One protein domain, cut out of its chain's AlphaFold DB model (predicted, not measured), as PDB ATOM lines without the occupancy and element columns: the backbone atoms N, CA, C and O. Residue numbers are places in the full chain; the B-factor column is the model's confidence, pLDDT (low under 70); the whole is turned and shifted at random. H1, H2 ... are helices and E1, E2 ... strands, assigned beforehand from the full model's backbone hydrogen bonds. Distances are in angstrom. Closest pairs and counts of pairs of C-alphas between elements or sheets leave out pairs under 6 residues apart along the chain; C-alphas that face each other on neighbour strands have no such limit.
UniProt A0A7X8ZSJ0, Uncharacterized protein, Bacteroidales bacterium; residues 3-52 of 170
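Overview. This is residues 3 to 52 of the 170 residues of an uncharacterized protein of Bacteroidales bacterium (UniProt A0A7X8ZSJ0). The domain is an open, flat V: a two-stranded hairpin, E1 and E2, makes one arm, one long helix, H1, makes the other, and residues 20 to 27 join them at the point. The printed part has 50 residues, with two named strands and then one named helix, in the order E1, E2, H1; the sheet is antiparallel and the class is mixed, helices and strands. It is extended, with a radius of gyration of the C-alphas of 15.2 A and spans of 42 by 31 by 12 A.

Along the chain. E1, residues 3 to 8, begins with C-alpha 3 at (-36.788, 8.064, -38.455) and is 15.7 A long. E2, residues 13 to 19, is 19.3 A long. H1, residues 28 to 50, is 32.8 A long and ends with C-alpha 50 at (-22.532, 5.993, -16.137).

Arrangement. E1 and E2 form an antiparallel hairpin, at 147 degrees between their directions. N 6 and O 15, 2.9 A, and N 17 and O 4, 2.9 A, are within hydrogen-bond range. E1 and H1 are apart. In H1 every O i to N i+4 pair is within hydrogen-bond range.

Size, cuts and confidence. The C-alphas of Arg 10 and Glu 50, the two farthest apart, are 42.2 A from each other. Residues 23 to 29 and 35 to 52 stand free. The printed part has no cut and no long link. Residues 21 to 26 have pLDDT under 70.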
ATOM      1  N   VAL A   3     -36.941   6.804 -37.722       77.38
ATOM      2  CA  VAL A   3     -36.788   8.064 -38.455       77.38
ATOM      3  C   VAL A   3     -35.394   8.102 -39.050       77.38
ATOM      4  O   VAL A   3     -34.414   8.043 -38.314       77.38
ATOM      5  N   TYR A   4     -35.293   8.207 -40.371       76.75
ATOM      6  CA  TYR A   4     -34.007   8.353 -41.044       76.75
ATOM      7  C   TYR A   4     -33.946   9.662 -41.825       76.75
ATOM      8  O   TYR A   4     -34.945  10.169 -42.340       76.75
ATOM      9  N   ARG A   5     -32.739  10.229 -41.879       81.56
ATOM     10  CA  ARG A   5     -32.441  11.457 -42.615       81.56
ATOM     11  C   ARG A   5     -31.921  11.098 -43.987       81.56
ATOM     12  O   ARG A   5     -30.886  10.452 -44.107       81.56
ATOM     13  N   HIS A   6     -32.621  11.555 -45.011       79.88
ATOM     14  CA  HIS A   6     -32.140  11.477 -46.376       79.88
ATOM     15  C   HIS A   6     -31.655  12.859 -46.804       79.88
ATOM     16  O   HIS A   6     -32.319  13.871 -46.572       79.88
ATOM     17  N   TYR A   7     -30.469  12.898 -47.396       81.62
ATOM     18  CA  TYR A   7     -29.917  14.119 -47.952       81.62
ATOM     19  C   TYR A   7     -30.365  14.259 -49.402       81.62
ATOM     20  O   TYR A   7     -30.059  13.403 -50.229       81.62
ATOM     21  N   ASN A   8     -31.085  15.333 -49.714       80.62
ATOM     22  CA  ASN A   8     -31.467  15.622 -51.086       80.62
ATOM     23  C   ASN A   8     -30.379  16.474 -51.743       80.62
ATOM     24  O   ASN A   8     -30.300  17.681 -51.521       80.62
ATOM     25  N   GLU A   9     -29.571  15.851 -52.599       83.25
ATOM     26  CA  GLU A   9     -28.475  16.516 -53.320       83.25
ATOM     27  C   GLU A   9     -28.951  17.679 -54.206       83.25
ATOM     28  O   GLU A   9     -28.189  18.595 -54.501       83.25
ATOM     29  N   ARG A  10     -30.222  17.669 -54.624       79.00
ATOM     30  CA  ARG A  10     -30.790  18.672 -55.529       79.00
ATOM     31  C   ARG A  10     -31.265  19.933 -54.818       79.00
ATOM     32  O   ARG A  10     -31.270  20.998 -55.428       79.00
ATOM     33  N   THR A  11     -31.712  19.808 -53.572       81.50
ATOM     34  CA  THR A  11     -32.154  20.944 -52.745       81.50
ATOM     35  C   THR A  11     -31.144  21.302 -51.661       81.50
ATOM     36  O   THR A  11     -31.286  22.345 -51.036       81.50
ATOM     37  N   ASN A  12     -30.096  20.488 -51.484       84.00
ATOM     38  CA  ASN A  12     -29.047  20.655 -50.478       84.00
ATOM     39  C   ASN A  12     -29.604  20.692 -49.041       84.00
ATOM     40  O   ASN A  12     -29.073  21.371 -48.162       84.00
ATOM     41  N   GLU A  13     -30.699  19.964 -48.820       85.12
ATOM     42  CA  GLU A  13     -31.463  19.935 -47.576       85.12
ATOM     43  C   GLU A  13     -31.639  18.497 -47.080       85.12
ATOM     44  O   GLU A  13     -31.695  17.541 -47.857       85.12
ATOM     45  N   PHE A  14     -31.760  18.349 -45.760       82.12
ATOM     46  CA  PHE A  14     -32.079  17.074 -45.128       82.12
ATOM     47  C   PHE A  14     -33.584  16.952 -44.921       82.12
ATOM     48  O   PHE A  14     -34.178  17.775 -44.223       82.12
ATOM     49  N   THR A  15     -34.181  15.883 -45.440       85.12
ATOM     50  CA  THR A  15     -35.571  15.516 -45.161       85.12
ATOM     51  C   THR A  15     -35.626  14.303 -44.233       85.12
ATOM     52  O   THR A  15     -34.878  13.336 -44.389       85.12
ATOM     53  N   ASN A  16     -36.498  14.374 -43.224       83.12
ATOM     54  CA  ASN A  16     -36.752  13.273 -42.297       83.12
ATOM     55  C   ASN A  16     -37.866  12.386 -42.861       83.12
ATOM     56  O   ASN A  16     -38.941  12.892 -43.185       83.12
ATOM     57  N   TYR A  17     -37.628  11.079 -42.926       77.12
ATOM     58  CA  TYR A  17     -38.628  10.081 -43.295       77.12
ATOM     59  C   TYR A  17     -38.926   9.184 -42.100       77.12
ATOM     60  O   TYR A  17     -38.003   8.700 -41.447       77.12
ATOM     61  N   CYS A  18     -40.212   8.958 -41.832       73.75
ATOM     62  CA  CYS A  18     -40.670   8.002 -40.830       73.75
ATOM     63  C   CYS A  18     -41.010   6.676 -41.514       73.75
ATOM     64  O   CYS A  18     -41.731   6.660 -42.508       73.75
ATOM     65  N   TYR A  19     -40.510   5.576 -40.964       73.69
ATOM     66  CA  TYR A  19     -40.745   4.221 -41.434       73.69
ATOM     67  C   TYR A  19     -41.327   3.371 -40.306       73.69
ATOM     68  O   TYR A  19     -40.729   3.284 -39.227       73.69
ATOM     69  N   ASP A  20     -42.482   2.744 -40.528       71.81
ATOM     70  CA  ASP A  20     -43.006   1.727 -39.616       71.81
ATOM     71  C   ASP A  20     -42.906   0.330 -40.249       71.81
ATOM     72  O   ASP A  20     -43.707  -0.006 -41.126       71.81
ATOM     73  N   PRO A  21     -41.953  -0.507 -39.798       66.50
ATOM     74  CA  PRO A  21     -41.774  -1.850 -40.342       66.50
ATOM     75  C   PRO A  21     -43.008  -2.751 -40.184       66.50
ATOM     76  O   PRO A  21     -43.201  -3.695 -40.951       66.50
ATOM     77  N   LYS A  22     -43.872  -2.474 -39.190       66.12
ATOM     78  CA  LYS A  22     -45.088  -3.264 -38.945       66.12
ATOM     79  C   LYS A  22     -46.189  -2.977 -39.964       66.12
ATOM     80  O   LYS A  22     -46.976  -3.873 -40.255       66.12
ATOM     81  N   GLU A  23     -46.252  -1.757 -40.497       66.50
ATOM     82  CA  GLU A  23     -47.256  -1.362 -41.497       66.50
ATOM     83  C   GLU A  23     -46.874  -1.809 -42.915       66.50
ATOM     84  O   GLU A  23     -47.754  -2.036 -43.745       66.50
ATOM     85  N   HIS A  24     -45.578  -1.992 -43.185       63.38
ATOM     86  CA  HIS A  24     -45.064  -2.372 -44.504       63.38
ATOM     87  C   HIS A  24     -44.893  -3.885 -44.724       63.38
ATOM     88  O   HIS A  24     -44.588  -4.301 -45.841       63.38
ATOM     89  N   GLY A  25     -45.180  -4.717 -43.713       58.94
ATOM     90  CA  GLY A  25     -45.138  -6.180 -43.837       58.94
ATOM     91  C   GLY A  25     -43.720  -6.747 -43.950       58.94
ATOM     92  O   GLY A  25     -43.518  -7.750 -44.636       58.94
ATOM     93  N   ASP A  26     -42.747  -6.095 -43.309       65.56
ATOM     94  CA  ASP A  26     -41.338  -6.481 -43.385       65.56
ATOM     95  C   ASP A  26     -41.044  -7.849 -42.769       65.56
ATOM     96  O   ASP A  26     -41.738  -8.320 -41.863       65.56
ATOM     97  N   SER A  27     -39.965  -8.482 -43.245       71.06
ATOM     98  CA  SER A  27     -39.502  -9.755 -42.699       71.06
ATOM     99  C   SER A  27     -39.080  -9.612 -41.232       71.06
ATOM    100  O   SER A  27     -38.463  -8.628 -40.820       71.06
ATOM    101  N   GLU A  28     -39.386 -10.636 -40.435       73.06
ATOM    102  CA  GLU A  28     -39.042 -10.740 -39.008       73.06
ATOM    103  C   GLU A  28     -37.545 -10.497 -38.735       73.06
ATOM    104  O   GLU A  28     -37.168  -9.951 -37.701       73.06
ATOM    105  N   GLU A  29     -36.688 -10.813 -39.706       72.56
ATOM    106  CA  GLU A  29     -35.249 -10.561 -39.663       72.56
ATOM    107  C   GLU A  29     -34.907  -9.066 -39.554       72.56
ATOM    108  O   GLU A  29     -34.052  -8.698 -38.748       72.56
ATOM    109  N   TRP A  30     -35.596  -8.187 -40.293       71.75
ATOM    110  CA  TRP A  30     -35.372  -6.737 -40.207       71.75
ATOM    111  C   TRP A  30     -35.794  -6.181 -38.851       71.75
ATOM    112  O   TRP A  30     -35.087  -5.356 -38.274       71.75
ATOM    113  N   LEU A  31     -36.901  -6.680 -38.296       75.25
ATOM    114  CA  LEU A  31     -37.351  -6.317 -36.952       75.25
ATOM    115  C   LEU A  31     -36.334  -6.732 -35.879       75.25
ATOM    116  O   LEU A  31     -36.069  -5.961 -34.956       75.25
ATOM    117  N   LEU A  32     -35.733  -7.918 -36.009       80.19
ATOM    118  CA  LEU A  32     -34.684  -8.391 -35.100       80.19
ATOM    119  C   LEU A  32     -33.406  -7.547 -35.203       80.19
ATOM    120  O   LEU A  32     -32.817  -7.210 -34.175       80.19
ATOM    121  N   VAL A  33     -32.984  -7.185 -36.420       82.19
ATOM    122  CA  VAL A  33     -31.813  -6.319 -36.646       82.19
ATOM    123  C   VAL A  33     -32.028  -4.943 -36.026       82.19
ATOM    124  O   VAL A  33     -31.179  -4.476 -35.270       82.19
ATOM    125  N   LEU A  34     -33.176  -4.321 -36.289       81.62
ATOM    126  CA  LEU A  34     -33.491  -2.995 -35.768       81.62
ATOM    127  C   LEU A  34     -33.615  -3.001 -34.236       81.62
ATOM    128  O   LEU A  34     -33.011  -2.168 -33.569       81.62
ATOM    129  N   SER A  35     -34.280  -4.011 -33.662       80.94
ATOM    130  CA  SER A  35     -34.364  -4.183 -32.203       80.94
ATOM    131  C   SER A  35     -32.988  -4.336 -31.546       80.94
ATOM    132  O   SER A  35     -32.762  -3.854 -30.433       80.94
ATOM    133  N   LYS A  36     -32.052  -5.008 -32.224       82.69
ATOM    134  CA  LYS A  36     -30.677  -5.138 -31.747       82.69
ATOM    135  C   LYS A  36     -29.945  -3.795 -31.775       82.69
ATOM    136  O   LYS A  36     -29.261  -3.490 -30.802       82.69
ATOM    137  N   MET A  37     -30.100  -3.015 -32.844       84.69
ATOM    138  CA  MET A  37     -29.491  -1.685 -32.960       84.69
ATOM    139  C   MET A  37     -29.996  -0.738 -31.869       84.69
ATOM    140  O   MET A  37     -29.176  -0.120 -31.196       84.69
ATOM    141  N   ASP A  38     -31.310  -0.704 -31.628       86.81
ATOM    142  CA  ASP A  38     -31.908   0.113 -30.561       86.81
ATOM    143  C   ASP A  38     -31.313  -0.256 -29.197       86.81
ATOM    144  O   ASP A  38     -30.867   0.595 -28.431       86.81
ATOM    145  N   LYS A  39     -31.216  -1.559 -28.914       88.06
ATOM    146  CA  LYS A  39     -30.617  -2.056 -27.673       88.06
ATOM    147  C   LYS A  39     -29.134  -1.690 -27.553       88.06
ATOM    148  O   LYS A  39     -28.675  -1.371 -26.457       88.06
ATOM    149  N   GLU A  40     -28.369  -1.783 -28.639       90.31
ATOM    150  CA  GLU A  40     -26.957  -1.381 -28.670       90.31
ATOM    151  C   GLU A  40     -26.797   0.121 -28.391       90.31
ATOM    152  O   GLU A  40     -25.904   0.504 -27.630       90.31
ATOM    153  N   GLU A  41     -27.680   0.957 -28.938       87.69
ATOM    154  CA  GLU A  41     -27.705   2.398 -28.687       87.69
ATOM    155  C   GLU A  41     -28.067   2.713 -27.231       87.69
ATOM    156  O   GLU A  41     -27.310   3.417 -26.563       87.69
ATOM    157  N   GLU A  42     -29.119   2.098 -26.681       91.25
ATOM    158  CA  GLU A  42     -29.492   2.237 -25.265       91.25
ATOM    159  C   GLU A  42     -28.344   1.843 -24.322       91.25
ATOM    160  O   GLU A  42     -28.052   2.530 -23.338       91.25
ATOM    161  N   LEU A  43     -27.662   0.729 -24.615       90.12
ATOM    162  CA  LEU A  43     -26.488   0.286 -23.861       90.12
ATOM    163  C   LEU A  43     -25.370   1.323 -23.930       90.12
ATOM    164  O   LEU A  43     -24.772   1.645 -22.902       90.12
ATOM    165  N   ARG A  44     -25.095   1.852 -25.122       85.94
ATOM    166  CA  ARG A  44     -24.063   2.866 -25.330       85.94
ATOM    167  C   ARG A  44     -24.383   4.153 -24.580       85.94
ATOM    168  O   ARG A  44     -23.506   4.674 -23.896       85.94
ATOM    169  N   GLU A  45     -25.614   4.648 -24.657       89.00
ATOM    170  CA  GLU A  45     -26.055   5.829 -23.911       89.00
ATOM    171  C   GLU A  45     -25.934   5.620 -22.403       89.00
ATOM    172  O   GLU A  45     -25.422   6.493 -21.696       89.00
ATOM    173  N   ARG A  46     -26.336   4.443 -21.910       92.56
ATOM    174  CA  ARG A  46     -26.208   4.104 -20.492       92.56
ATOM    175  C   ARG A  46     -24.748   4.103 -20.051       92.56
ATOM    176  O   ARG A  46     -24.427   4.771 -19.073       92.56
ATOM    177  N   TYR A  47     -23.863   3.428 -20.784       88.00
ATOM    178  CA  TYR A  47     -22.431   3.410 -20.474       88.00
ATOM    179  C   TYR A  47     -21.805   4.801 -20.541       88.00
ATOM    180  O   TYR A  47     -21.031   5.160 -19.657       88.00
ATOM    181  N   ASN A  48     -22.166   5.601 -21.545       82.81
ATOM    182  CA  ASN A  48     -21.700   6.979 -21.653       82.81
ATOM    183  C   ASN A  48     -22.142   7.802 -20.441       82.81
ATOM    184  O   ASN A  48     -21.347   8.559 -19.904       82.81
ATOM    185  N   LYS A  49     -23.388   7.642 -19.989       86.50
ATOM    186  CA  LYS A  49     -23.929   8.366 -18.834       86.50
ATOM    187  C   LYS A  49     -23.324   7.908 -17.505       86.50
ATOM    188  O   LYS A  49     -23.087   8.746 -16.639       86.50
ATOM    189  N   GLU A  50     -23.123   6.603 -17.336       86.19
ATOM    190  CA  GLU A  50     -22.532   5.993 -16.137       86.19
ATOM    191  C   GLU A  50     -21.047   6.354 -15.993       86.19
ATOM    192  O   GLU A  50     -20.600   6.637 -14.884       86.19
ATOM    193  N   ASN A  51     -20.306   6.403 -17.105       83.06
ATOM    194  CA  ASN A  51     -18.871   6.704 -17.124       83.06
ATOM    195  C   ASN A  51     -18.551   8.176 -17.439       83.06
ATOM    196  O   ASN A  51     -17.379   8.534 -17.558       83.06
ATOM    197  N   ALA A  52     -19.560   9.037 -17.608       82.94
ATOM    198  CA  ALA A  52     -19.343  10.454 -17.869       82.94
ATOM    199  C   ALA A  52     -18.716  11.135 -16.648       82.94
ATOM    200  O   ALA A  52     -19.343  11.261 -15.593       82.94
TER     201      ALA A  52